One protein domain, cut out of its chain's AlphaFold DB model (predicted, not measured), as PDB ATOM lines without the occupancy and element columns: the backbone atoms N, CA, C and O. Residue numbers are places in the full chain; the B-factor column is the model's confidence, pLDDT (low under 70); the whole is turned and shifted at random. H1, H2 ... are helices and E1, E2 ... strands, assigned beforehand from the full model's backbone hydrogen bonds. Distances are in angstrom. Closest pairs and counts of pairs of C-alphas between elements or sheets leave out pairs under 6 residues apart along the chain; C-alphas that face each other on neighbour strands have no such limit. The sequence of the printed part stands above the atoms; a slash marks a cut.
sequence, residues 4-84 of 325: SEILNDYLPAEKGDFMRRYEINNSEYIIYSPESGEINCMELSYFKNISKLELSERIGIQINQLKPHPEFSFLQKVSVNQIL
ATOM      1  N   SER A   4     121.660 209.327 152.502       92.44
ATOM      2  CA  SER A   4     121.940 208.077 153.217       92.44
ATOM      3  C   SER A   4     120.769 207.573 154.059       92.44
ATOM      4  O   SER A   4     120.581 206.368 154.171       92.44
ATOM      5  N   GLU A   5     119.958 208.479 154.609       93.06
ATOM      6  CA  GLU A   5     118.733 208.131 155.334       93.06
ATOM      7  C   GLU A   5     117.708 207.514 154.379       93.06
ATOM      8  O   GLU A   5     117.150 206.460 154.668       93.06
ATOM      9  N   ILE A   6     117.516 208.145 153.215       93.38
ATOM     10  CA  ILE A   6     116.590 207.685 152.171       93.38
ATOM     11  C   ILE A   6     117.040 206.331 151.606       93.38
ATOM     12  O   ILE A   6     116.229 205.441 151.389       93.38
ATOM     13  N   LEU A   7     118.339 206.155 151.371       93.56
ATOM     14  CA  LEU A   7     118.888 204.966 150.716       93.56
ATOM     15  C   LEU A   7     119.330 203.871 151.697       93.56
ATOM     16  O   LEU A   7     120.008 202.936 151.277       93.56
ATOM     17  N   ASN A   8     118.978 203.967 152.982       90.19
ATOM     18  CA  ASN A   8     119.478 203.053 154.013       90.19
ATOM     19  C   ASN A   8     119.169 201.576 153.725       90.19
ATOM     20  O   ASN A   8     120.008 200.709 153.964       90.19
ATOM     21  N   ASP A   9     117.978 201.300 153.201       89.69
ATOM     22  CA  ASP A   9     117.514 199.934 152.953       89.69
ATOM     23  C   ASP A   9     117.942 199.414 151.567       89.69
ATOM     24  O   ASP A   9     117.621 198.287 151.190       89.69
ATOM     25  N   TYR A  10     118.702 200.215 150.810       92.00
ATOM     26  CA  TYR A  10     119.161 199.891 149.464       92.00
ATOM     27  C   TYR A  10     120.672 199.680 149.426       92.00
ATOM     28  O   TYR A  10     121.468 200.465 149.949       92.00
ATOM     29  N   LEU A  11     121.089 198.626 148.730       91.25
ATOM     30  CA  LEU A  11     122.494 198.375 148.443       91.25
ATOM     31  C   LEU A  11     122.848 198.967 147.074       91.25
ATOM     32  O   LEU A  11     122.097 198.776 146.119       91.25
ATOM     33  N   PRO A  12     123.978 199.683 146.946       91.94
ATOM     34  CA  PRO A  12     124.407 200.179 145.648       91.94
ATOM     35  C   PRO A  12     124.865 199.015 144.762       91.94
ATOM     36  O   PRO A  12     125.600 198.136 145.215       91.94
ATOM     37  N   ALA A  13     124.468 199.062 143.494       87.06
ATOM     38  CA  ALA A  13     124.907 198.149 142.447       87.06
ATOM     39  C   ALA A  13     126.400 198.326 142.116       87.06
ATOM     40  O   ALA A  13     127.073 197.369 141.746       87.06
ATOM     41  N   GLU A  14     126.935 199.540 142.280       86.75
ATOM     42  CA  GLU A  14     128.355 199.842 142.081       86.75
ATOM     43  C   GLU A  14     128.850 200.837 143.137       86.75
ATOM     44  O   GLU A  14     128.167 201.810 143.470       86.75
ATOM     45  N   LYS A  15     130.058 200.604 143.663       88.69
ATOM     46  CA  LYS A  15     130.741 201.499 144.605       88.69
ATOM     47  C   LYS A  15     132.097 201.889 144.027       88.69
ATOM     48  O   LYS A  15     132.910 201.013 143.757       88.69
ATOM     49  N   GLY A  16     132.338 203.187 143.902       84.56
ATOM     50  CA  GLY A  16     133.635 203.760 143.562       84.56
ATOM     51  C   GLY A  16     134.071 204.810 144.583       84.56
ATOM     52  O   GLY A  16     133.295 205.236 145.440       84.56
ATOM     53  N   ASP A  17     135.314 205.266 144.460       85.25
ATOM     54  CA  ASP A  17     135.926 206.216 145.404       85.25
ATOM     55  C   ASP A  17     135.286 207.618 145.364       85.25
ATOM     56  O   ASP A  17     135.411 208.399 146.314       85.25
ATOM     57  N   PHE A  18     134.582 207.929 144.270       86.19
ATOM     58  CA  PHE A  18     133.890 209.198 144.015       86.19
ATOM     59  C   PHE A  18     132.376 209.056 143.787       86.19
ATOM     60  O   PHE A  18     131.696 210.073 143.651       86.19
ATOM     61  N   MET A  19     131.835 207.831 143.707       90.81
ATOM     62  CA  MET A  19     130.414 207.623 143.409       90.81
ATOM     63  C   MET A  19     129.829 206.327 143.984       90.81
ATOM     64  O   MET A  19     130.537 205.352 144.226       90.81
ATOM     65  N   ARG A  20     128.506 206.288 144.143       92.62
ATOM     66  CA  ARG A  20     127.728 205.058 144.362       92.62
ATOM     67  C   ARG A  20     126.555 205.026 143.393       92.62
ATOM     68  O   ARG A  20     125.777 205.978 143.380       92.62
ATOM     69  N   ARG A  21     126.412 203.941 142.629       91.88
ATOM     70  CA  ARG A  21     125.281 203.718 141.718       91.88
ATOM     71  C   ARG A  21     124.256 202.808 142.379       91.88
ATOM     72  O   ARG A  21     124.615 201.758 142.904       91.88
ATOM     73  N   TYR A  22     122.996 203.201 142.330       93.38
ATOM     74  CA  TYR A  22     121.852 202.462 142.840       93.38
ATOM     75  C   TYR A  22     120.890 202.176 141.695       93.38
ATOM     76  O   TYR A  22     120.695 203.031 140.836       93.38
ATOM     77  N   GLU A  23     120.267 201.005 141.724       90.94
ATOM     78  CA  GLU A  23     119.183 200.627 140.822       90.94
ATOM     79  C   GLU A  23     117.951 200.333 141.680       90.94
ATOM     80  O   GLU A  23     117.963 199.423 142.509       90.94
ATOM     81  N   ILE A  24     116.929 201.180 141.572       91.38
ATOM     82  CA  ILE A  24     115.745 201.159 142.437       91.38
ATOM     83  C   ILE A  24     114.527 201.475 141.578       91.38
ATOM     84  O   ILE A  24     114.519 202.480 140.871       91.38
ATOM     85  N   ASN A  25     113.484 200.644 141.657       87.75
ATOM     86  CA  ASN A  25     112.237 200.822 140.904       87.75
ATOM     87  C   ASN A  25     112.488 201.051 139.394       87.75
ATOM     88  O   ASN A  25     111.935 201.975 138.799       87.75
ATOM     89  N   ASN A  26     113.371 200.243 138.788       80.44
ATOM     90  CA  ASN A  26     113.790 200.339 137.380       80.44
ATOM     91  C   ASN A  26     114.377 201.708 136.978       80.44
ATOM     92  O   ASN A  26     114.360 202.083 135.808       80.44
ATOM     93  N   SER A  27     114.872 202.471 137.949       84.94
ATOM     94  CA  SER A  27     115.564 203.740 137.742       84.94
ATOM     95  C   SER A  27     116.955 203.667 138.351       84.94
ATOM     96  O   SER A  27     117.165 203.024 139.381       84.94
ATOM     97  N   GLU A  28     117.902 204.359 137.733       88.50
ATOM     98  CA  GLU A  28     119.273 204.405 138.218       88.50
ATOM     99  C   GLU A  28     119.617 205.770 138.801       88.50
ATOM    100  O   GLU A  28     119.324 206.819 138.217       88.50
ATOM    101  N   TYR A  29     120.291 205.740 139.945       92.50
ATOM    102  CA  TYR A  29     120.689 206.921 140.692       92.50
ATOM    103  C   TYR A  29     122.171 206.863 141.021       92.50
ATOM    104  O   TYR A  29     122.672 205.837 141.478       92.50
ATOM    105  N   ILE A  30     122.871 207.978 140.847       93.25
ATOM    106  CA  ILE A  30     124.254 208.127 141.285       93.25
ATOM    107  C   ILE A  30     124.333 209.147 142.399       93.25
ATOM    108  O   ILE A  30     124.012 210.317 142.202       93.25
ATOM    109  N   ILE A  31     124.835 208.705 143.547       95.44
ATOM    110  CA  ILE A  31     125.272 209.590 144.617       95.44
ATOM    111  C   ILE A  31     126.746 209.918 144.404       95.44
ATOM    112  O   ILE A  31     127.563 209.008 144.255       95.44
ATOM    113  N   TYR A  32     127.082 211.204 144.408       94.12
ATOM    114  CA  TYR A  32     128.444 211.700 144.222       94.12
ATOM    115  C   TYR A  32     128.666 213.008 144.986       94.12
ATOM    116  O   TYR A  32     127.720 213.625 145.480       94.12
ATOM    117  N   SER A  33     129.925 213.442 145.064       92.44
ATOM    118  CA  SER A  33     130.307 214.710 145.684       92.44
ATOM    119  C   SER A  33     130.920 215.657 144.647       92.44
ATOM    120  O   SER A  33     132.035 215.395 144.187       92.44
ATOM    121  N   PRO A  34     130.224 216.738 144.243       88.25
ATOM    122  CA  PRO A  34     130.811 217.746 143.360       88.25
ATOM    123  C   PRO A  34     131.861 218.596 144.079       88.25
ATOM    124  O   PRO A  34     132.919 218.882 143.520       88.25
ATOM    125  N   GLU A  35     131.593 218.952 145.333       87.25
ATOM    126  CA  GLU A  35     132.423 219.821 146.158       87.25
ATOM    127  C   GLU A  35     132.522 219.302 147.596       87.25
ATOM    128  O   GLU A  35     131.800 218.403 148.021       87.25
ATOM    129  N   SER A  36     133.449 219.866 148.378       82.19
ATOM    130  CA  SER A  36     133.671 219.427 149.762       82.19
ATOM    131  C   SER A  36     132.419 219.598 150.612       82.19
ATOM    132  O   SER A  36     131.974 220.720 150.819       82.19
ATOM    133  N   GLY A  37     131.913 218.500 151.171       81.19
ATOM    134  CA  GLY A  37     130.736 218.538 152.042       81.19
ATOM    135  C   GLY A  37     129.410 218.672 151.293       81.19
ATOM    136  O   GLY A  37     128.366 218.679 151.937       81.19
ATOM    137  N   GLU A  38     129.436 218.725 149.960       89.31
ATOM    138  CA  GLU A  38     128.239 218.659 149.132       89.31
ATOM    139  C   GLU A  38     128.063 217.240 148.597       89.31
ATOM    140  O   GLU A  38     129.010 216.616 148.104       89.31
ATOM    141  N   ILE A  39     126.834 216.741 148.691       93.31
ATOM    142  CA  ILE A  39     126.422 215.445 148.165       93.31
ATOM    143  C   ILE A  39     125.216 215.676 147.277       93.31
ATOM    144  O   ILE A  39     124.213 216.219 147.735       93.31
ATOM    145  N   ASN A  40     125.317 215.212 146.035       94.38
ATOM    146  CA  ASN A  40     124.249 215.280 145.053       94.38
ATOM    147  C   ASN A  40     123.834 213.881 144.616       94.38
ATOM    148  O   ASN A  40     124.618 212.928 144.642       94.38
ATOM    149  N   CYS A  41     122.577 213.782 144.198       94.62
ATOM    150  CA  CYS A  41     122.020 212.605 143.558       94.62
ATOM    151  C   CYS A  41     121.657 212.955 142.122       94.62
ATOM    152  O   CYS A  41     120.941 213.927 141.894       94.62
ATOM    153  N   MET A  42     122.131 212.165 141.168       92.06
ATOM    154  CA  MET A  42     121.768 212.270 139.763       92.06
ATOM    155  C   MET A  42     120.916 211.077 139.358       92.06
ATOM    156  O   MET A  42     121.334 209.937 139.522       92.06
ATOM    157  N   GLU A  43     119.748 211.337 138.783       90.06
ATOM    158  CA  GLU A  43     118.970 210.322 138.074       90.06
ATOM    159  C   GLU A  43     119.569 210.116 136.678       90.06
ATOM    160  O   GLU A  43     119.588 211.053 135.876       90.06
ATOM    161  N   LEU A  44     120.021 208.902 136.360       81.62
ATOM    162  CA  LEU A  44     120.683 208.613 135.080       81.62
ATOM    163  C   LEU A  44     119.726 208.575 133.890       81.62
ATOM    164  O   LEU A  44     120.155 208.784 132.760       81.62
ATOM    165  N   SER A  45     118.425 208.390 134.114       75.06
ATOM    166  CA  SER A  45     117.438 208.432 133.032       75.06
ATOM    167  C   SER A  45     117.432 209.778 132.302       75.06
ATOM    168  O   SER A  45     117.197 209.820 131.101       75.06
ATOM    169  N   TYR A  46     117.719 210.877 133.003       71.94
ATOM    170  CA  TYR A  46     117.709 212.232 132.436       71.94
ATOM    171  C   TYR A  46     118.974 213.037 132.746       71.94
ATOM    172  O   TYR A  46     119.070 214.197 132.353       71.94
ATOM    173  N   PHE A  47     119.930 212.441 133.467       76.06
ATOM    174  CA  PHE A  47     121.131 213.088 134.010       76.06
ATOM    175  C   PHE A  47     120.811 214.382 134.742       76.06
ATOM    176  O   PHE A  47     121.523 215.386 134.663       76.06
ATOM    177  N   LYS A  48     119.694 214.344 135.461       83.00
ATOM    178  CA  LYS A  48     119.201 215.464 136.240       83.00
ATOM    179  C   LYS A  48     119.604 215.238 137.686       83.00
ATOM    180  O   LYS A  48     119.333 214.177 138.250       83.00
ATOM    181  N   ASN A  49     120.212 216.252 138.291       90.25
ATOM    182  CA  ASN A  49     120.349 216.269 139.737       90.25
ATOM    183  C   ASN A  49     118.959 216.388 140.363       90.25
ATOM    184  O   ASN A  49     118.173 217.261 139.986       90.25
ATOM    185  N   ILE A  50     118.670 215.506 141.308       93.38
ATOM    186  CA  ILE A  50     117.410 215.472 142.033       93.38
ATOM    187  C   ILE A  50     117.657 215.711 143.507       93.38
ATOM    188  O   ILE A  50     118.628 215.230 144.090       93.38
ATOM    189  N   SER A  51     116.756 216.461 144.115       93.62
ATOM    190  CA  SER A  51     116.753 216.722 145.542       93.62
ATOM    191  C   SER A  51     116.443 215.456 146.344       93.62
ATOM    192  O   SER A  51     115.930 214.453 145.848       93.62
ATOM    193  N   LYS A  52     116.728 215.528 147.640       93.06
ATOM    194  CA  LYS A  52     116.417 214.466 148.602       93.06
ATOM    195  C   LYS A  52     114.906 214.190 148.667       93.06
ATOM    196  O   LYS A  52     114.501 213.041 148.770       93.06
ATOM    197  N   LEU A  53     114.079 215.234 148.552       91.31
ATOM    198  CA  LEU A  53     112.617 215.107 148.514       91.31
ATOM    199  C   LEU A  53     112.156 214.365 147.256       91.31
ATOM    200  O   LEU A  53     111.486 213.344 147.383       91.31
ATOM    201  N   GLU A  54     112.603 214.800 146.073       92.69
ATOM    202  CA  GLU A  54     112.280 214.131 144.800       92.69
ATOM    203  C   GLU A  54     112.691 212.648 144.822       92.69
ATOM    204  O   GLU A  54     111.942 211.789 144.358       92.69
ATOM    205  N   LEU A  55     113.859 212.322 145.389       94.31
ATOM    206  CA  LEU A  55     114.292 210.932 145.540       94.31
ATOM    207  C   LEU A  55     113.368 210.144 146.482       94.31
ATOM    208  O   LEU A  55     112.961 209.035 146.143       94.31
ATOM    209  N   SER A  56     113.019 210.707 147.645       92.19
ATOM    210  CA  SER A  56     112.148 210.034 148.619       92.19
ATOM    211  C   SER A  56     110.761 209.723 148.052       92.19
ATOM    212  O   SER A  56     110.258 208.618 148.250       92.19
ATOM    213  N   GLU A  57     110.185 210.644 147.274       91.00
ATOM    214  CA  GLU A  57     108.886 210.457 146.621       91.00
ATOM    215  C   GLU A  57     108.935 209.343 145.571       91.00
ATOM    216  O   GLU A  57     108.059 208.483 145.543       91.00
ATOM    217  N   ARG A  58     109.985 209.309 144.740       90.44
ATOM    218  CA  ARG A  58     110.147 208.298 143.679       90.44
ATOM    219  C   ARG A  58     110.378 206.889 144.209       90.44
ATOM    220  O   ARG A  58     109.973 205.915 143.574       90.44
ATOM    221  N   ILE A  59     111.049 206.776 145.351       91.31
ATOM    222  CA  ILE A  59     111.287 205.488 146.008       91.31
ATOM    223  C   ILE A  59     110.082 205.081 146.880       91.31
ATOM    224  O   ILE A  59     109.903 203.901 147.164       91.31
ATOM    225  N   GLY A  60     109.204 206.026 147.232       88.88
ATOM    226  CA  GLY A  60     107.997 205.772 148.021       88.88
ATOM    227  C   GLY A  60     108.246 205.751 149.532       88.88
ATOM    228  O   GLY A  60     107.541 205.057 150.264       88.88
ATOM    229  N   ILE A  61     109.245 206.497 150.012       86.75
ATOM    230  CA  ILE A  61     109.621 206.529 151.429       86.75
ATOM    231  C   ILE A  61     108.901 207.661 152.153       86.75
ATOM    232  O   ILE A  61     108.956 208.824 151.755       86.75
ATOM    233  N   GLN A  62     108.273 207.330 153.280       81.00
ATOM    234  CA  GLN A  62     107.686 208.324 154.171       81.00
ATOM    235  C   GLN A  62     108.764 208.946 155.062       81.00
ATOM    236  O   GLN A  62     109.383 208.263 155.877       81.00
ATOM    237  N   ILE A  63     108.933 210.267 154.962       77.38
ATOM    238  CA  ILE A  63     109.966 211.037 155.681       77.38
ATOM    239  C   ILE A  63     109.905 210.802 157.201       77.38
ATOM    240  O   ILE A  63     110.935 210.735 157.866       77.38
ATOM    241  N   ASN A  64     108.704 210.602 157.749       74.06
ATOM    242  CA  ASN A  64     108.476 210.407 159.183       74.06
ATOM    243  C   ASN A  64     109.055 209.089 159.735       74.06
ATOM    244  O   ASN A  64     109.102 208.911 160.949       74.06
ATOM    245  N   GLN A  65     109.463 208.162 158.864       72.50
ATOM    246  CA  GLN A  65     110.009 206.853 159.238       72.50
ATOM    247  C   GLN A  65     111.540 206.792 159.122       72.50
ATOM    248  O   GLN A  65     112.144 205.764 159.432       72.50
ATOM    249  N   LEU A  66     112.180 207.886 158.692       81.94
ATOM    250  CA  LEU A  66     113.620 207.927 158.485       81.94
ATOM    251  C   LEU A  66     114.365 207.944 159.819       81.94
ATOM    252  O   LEU A  66     114.169 208.816 160.667       81.94
ATOM    253  N   LYS A  67     115.262 206.973 159.987       84.19
ATOM    254  CA  LYS A  67     116.232 206.967 161.082       84.19
ATOM    255  C   LYS A  67     117.410 207.870 160.715       84.19
ATOM    256  O   LYS A  67     117.789 207.889 159.546       84.19
ATOM    257  N   PRO A  68     118.008 208.576 161.688       85.88
ATOM    258  CA  PRO A  68     119.167 209.418 161.428       85.88
ATOM    259  C   PRO A  68     120.346 208.571 160.940       85.88
ATOM    260  O   PRO A  68     120.719 207.594 161.592       85.88
ATOM    261  N   HIS A  69     120.947 208.980 159.822       87.31
ATOM    262  CA  HIS A  69     122.136 208.347 159.246       87.31
ATOM    263  C   HIS A  69     123.179 209.382 158.829       87.31
ATOM    264  O   HIS A  69     122.820 210.459 158.332       87.31
ATOM    265  N   PRO A  70     124.481 209.075 158.999       88.25
ATOM    266  CA  PRO A  70     125.539 209.955 158.527       88.25
ATOM    267  C   PRO A  70     125.432 210.098 157.009       88.25
ATOM    268  O   PRO A  70     125.240 209.108 156.301       88.25
ATOM    269  N   GLU A  71     125.515 211.330 156.507       92.88
ATOM    270  CA  GLU A  71     125.519 211.591 155.066       92.88
ATOM    271  C   GLU A  71     126.718 210.885 154.405       92.88
ATOM    272  O   GLU A  71     127.732 210.589 155.049       92.88
ATOM    273  N   PHE A  72     126.595 210.573 153.116       91.31
ATOM    274  CA  PHE A  72     127.678 209.942 152.370       91.31
ATOM    275  C   PHE A  72     128.973 210.762 152.418       91.31
ATOM    276  O   PHE A  72     128.963 211.991 152.422       91.31
ATOM    277  N   SER A  73     130.102 210.058 152.396       89.56
ATOM    278  CA  SER A  73     131.428 210.644 152.226       89.56
ATOM    279  C   SER A  73     132.153 209.941 151.086       89.56
ATOM    280  O   SER A  73     132.065 208.719 150.930       89.56
ATOM    281  N   PHE A  74     132.845 210.737 150.276       90.62
ATOM    282  CA  PHE A  74     133.627 210.286 149.133       90.62
ATOM    283  C   PHE A  74     135.058 210.795 149.268       90.62
ATOM    284  O   PHE A  74     135.283 211.890 149.786       90.62
ATOM    285  N   LEU A  75     136.023 209.993 148.815       85.25
ATOM    286  CA  LEU A  75     137.445 210.347 148.870       85.25
ATOM    287  C   LEU A  75     137.801 211.388 147.808       85.25
ATOM    288  O   LEU A  75     138.698 212.207 147.998       85.25
ATOM    289  N   GLN A  76     137.094 211.343 146.685       88.94
ATOM    290  CA  GLN A  76     137.334 212.180 145.524       88.94
ATOM    291  C   GLN A  76     136.097 213.015 145.196       88.94
ATOM    292  O   GLN A  76     134.959 212.597 145.414       88.94
ATOM    293  N   LYS A  77     136.352 214.204 144.651       89.25
ATOM    294  CA  LYS A  77     135.333 215.136 144.168       89.25
ATOM    295  C   LYS A  77     135.242 215.032 142.658       89.25
ATOM    296  O   LYS A  77     136.272 214.918 141.989       89.25
ATOM    297  N   VAL A  78     134.029 215.085 142.129       87.81
ATOM    298  CA  VAL A  78     133.792 214.844 140.711       87.81
ATOM    299  C   VAL A  78     132.681 215.742 140.179       87.81
ATOM    300  O   VAL A  78     131.588 215.828 140.731       87.81
ATOM    301  N   SER A  79     132.956 216.416 139.068       84.62
ATOM    302  CA  SER A  79     131.930 217.153 138.331       84.62
ATOM    303  C   SER A  79     130.980 216.195 137.611       84.62
ATOM    304  O   SER A  79     131.363 215.089 137.226       84.62
ATOM    305  N   VAL A  80     129.762 216.660 137.321       78.81
ATOM    306  CA  VAL A  80     128.787 215.939 136.482       78.81
ATOM    307  C   VAL A  80     129.427 215.436 135.186       78.81
ATOM    308  O   VAL A  80     129.334 214.258 134.867       78.81
ATOM    309  N   ASN A  81     130.167 216.293 134.478       74.44
ATOM    310  CA  ASN A  81     130.813 215.923 133.217       74.44
ATOM    311  C   ASN A  81     131.853 214.808 133.380       74.44
ATOM    312  O   ASN A  81     132.003 213.977 132.486       74.44
ATOM    313  N   GLN A  82     132.573 214.762 134.502       79.69
ATOM    314  CA  GLN A  82     133.505 213.670 134.783       79.69
ATOM    315  C   GLN A  82     132.766 212.365 135.093       79.69
ATOM    316  O   GLN A  82     133.224 211.326 134.633       79.69
ATOM    317  N   ILE A  83     131.613 212.413 135.772       80.38
ATOM    318  CA  ILE A  83     130.748 211.234 135.955       80.38
ATOM    319  C   ILE A  83     130.264 210.727 134.606       80.38
ATOM    320  O   ILE A  83     130.417 209.548 134.322       80.38
ATOM    321  N   LEU A  84     129.741 211.606 133.747       74.81
ATOM    322  CA  LEU A  84     129.314 211.235 132.394       74.81
ATOM    323  C   LEU A  84     130.460 210.598 131.609       74.81
ATOM    324  O   LEU A  84     130.299 209.536 131.014       74.81
TER     325      LEU A  84
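This is residues 4 to 84 of the 325 residues of an uncharacterized protein of Bacteroides pyogenes (UniProt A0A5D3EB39). With little regular structure, the domain is one twisted four-stranded sheet with helix H1 over one face; long unnamed stretches, residues 4 to 18 and 60 to 79, make much of the rest. The printed part has 81 residues, with four named strands and two named helices in the order E1 E2 E3 E4 H1 H2 along the chain; the sheet, in the order E1, E2, E3, E4, is antiparallel, a meander, each strand the antiparallel neighbour of the one before. The class is mixed, with 32 residues in named elements; the whole is compact, radius of gyration of the C-alphas 12.1 A, spans 34 by 26 by 20 A.

E1, residues 19 to 24, begins at C-alpha 19 (130.414, 207.623, 143.409) and measures 16.1 A; E2, 27 to 32, 16.5 A. E3 is residues 40 to 43, E4 48 to 50, H1 52 to 59, 10.7 A, and H2 80 to 84, ending at C-alpha 84 (129.314, 211.235, 132.394).

Within hydrogen-bond range are N 22 and O 29 at 2.8 A across the neighbour strands E1 and E2, N 30 and O 42 at 2.8 A across E2 and E3, and N 50 and O 41 at 2.8 A across E3 and E4. H1 is on the sheet, height 9.3 A, over E2 and, only just, with 3 C-alphas, E3. H2 only grazes it. In H1 and H2 every O i to N i+4 pair is within hydrogen-bond range.

The printed part has no cut; the link H1 to H2 is long, 20 residues. No printed residue is under 70 in pLDDT.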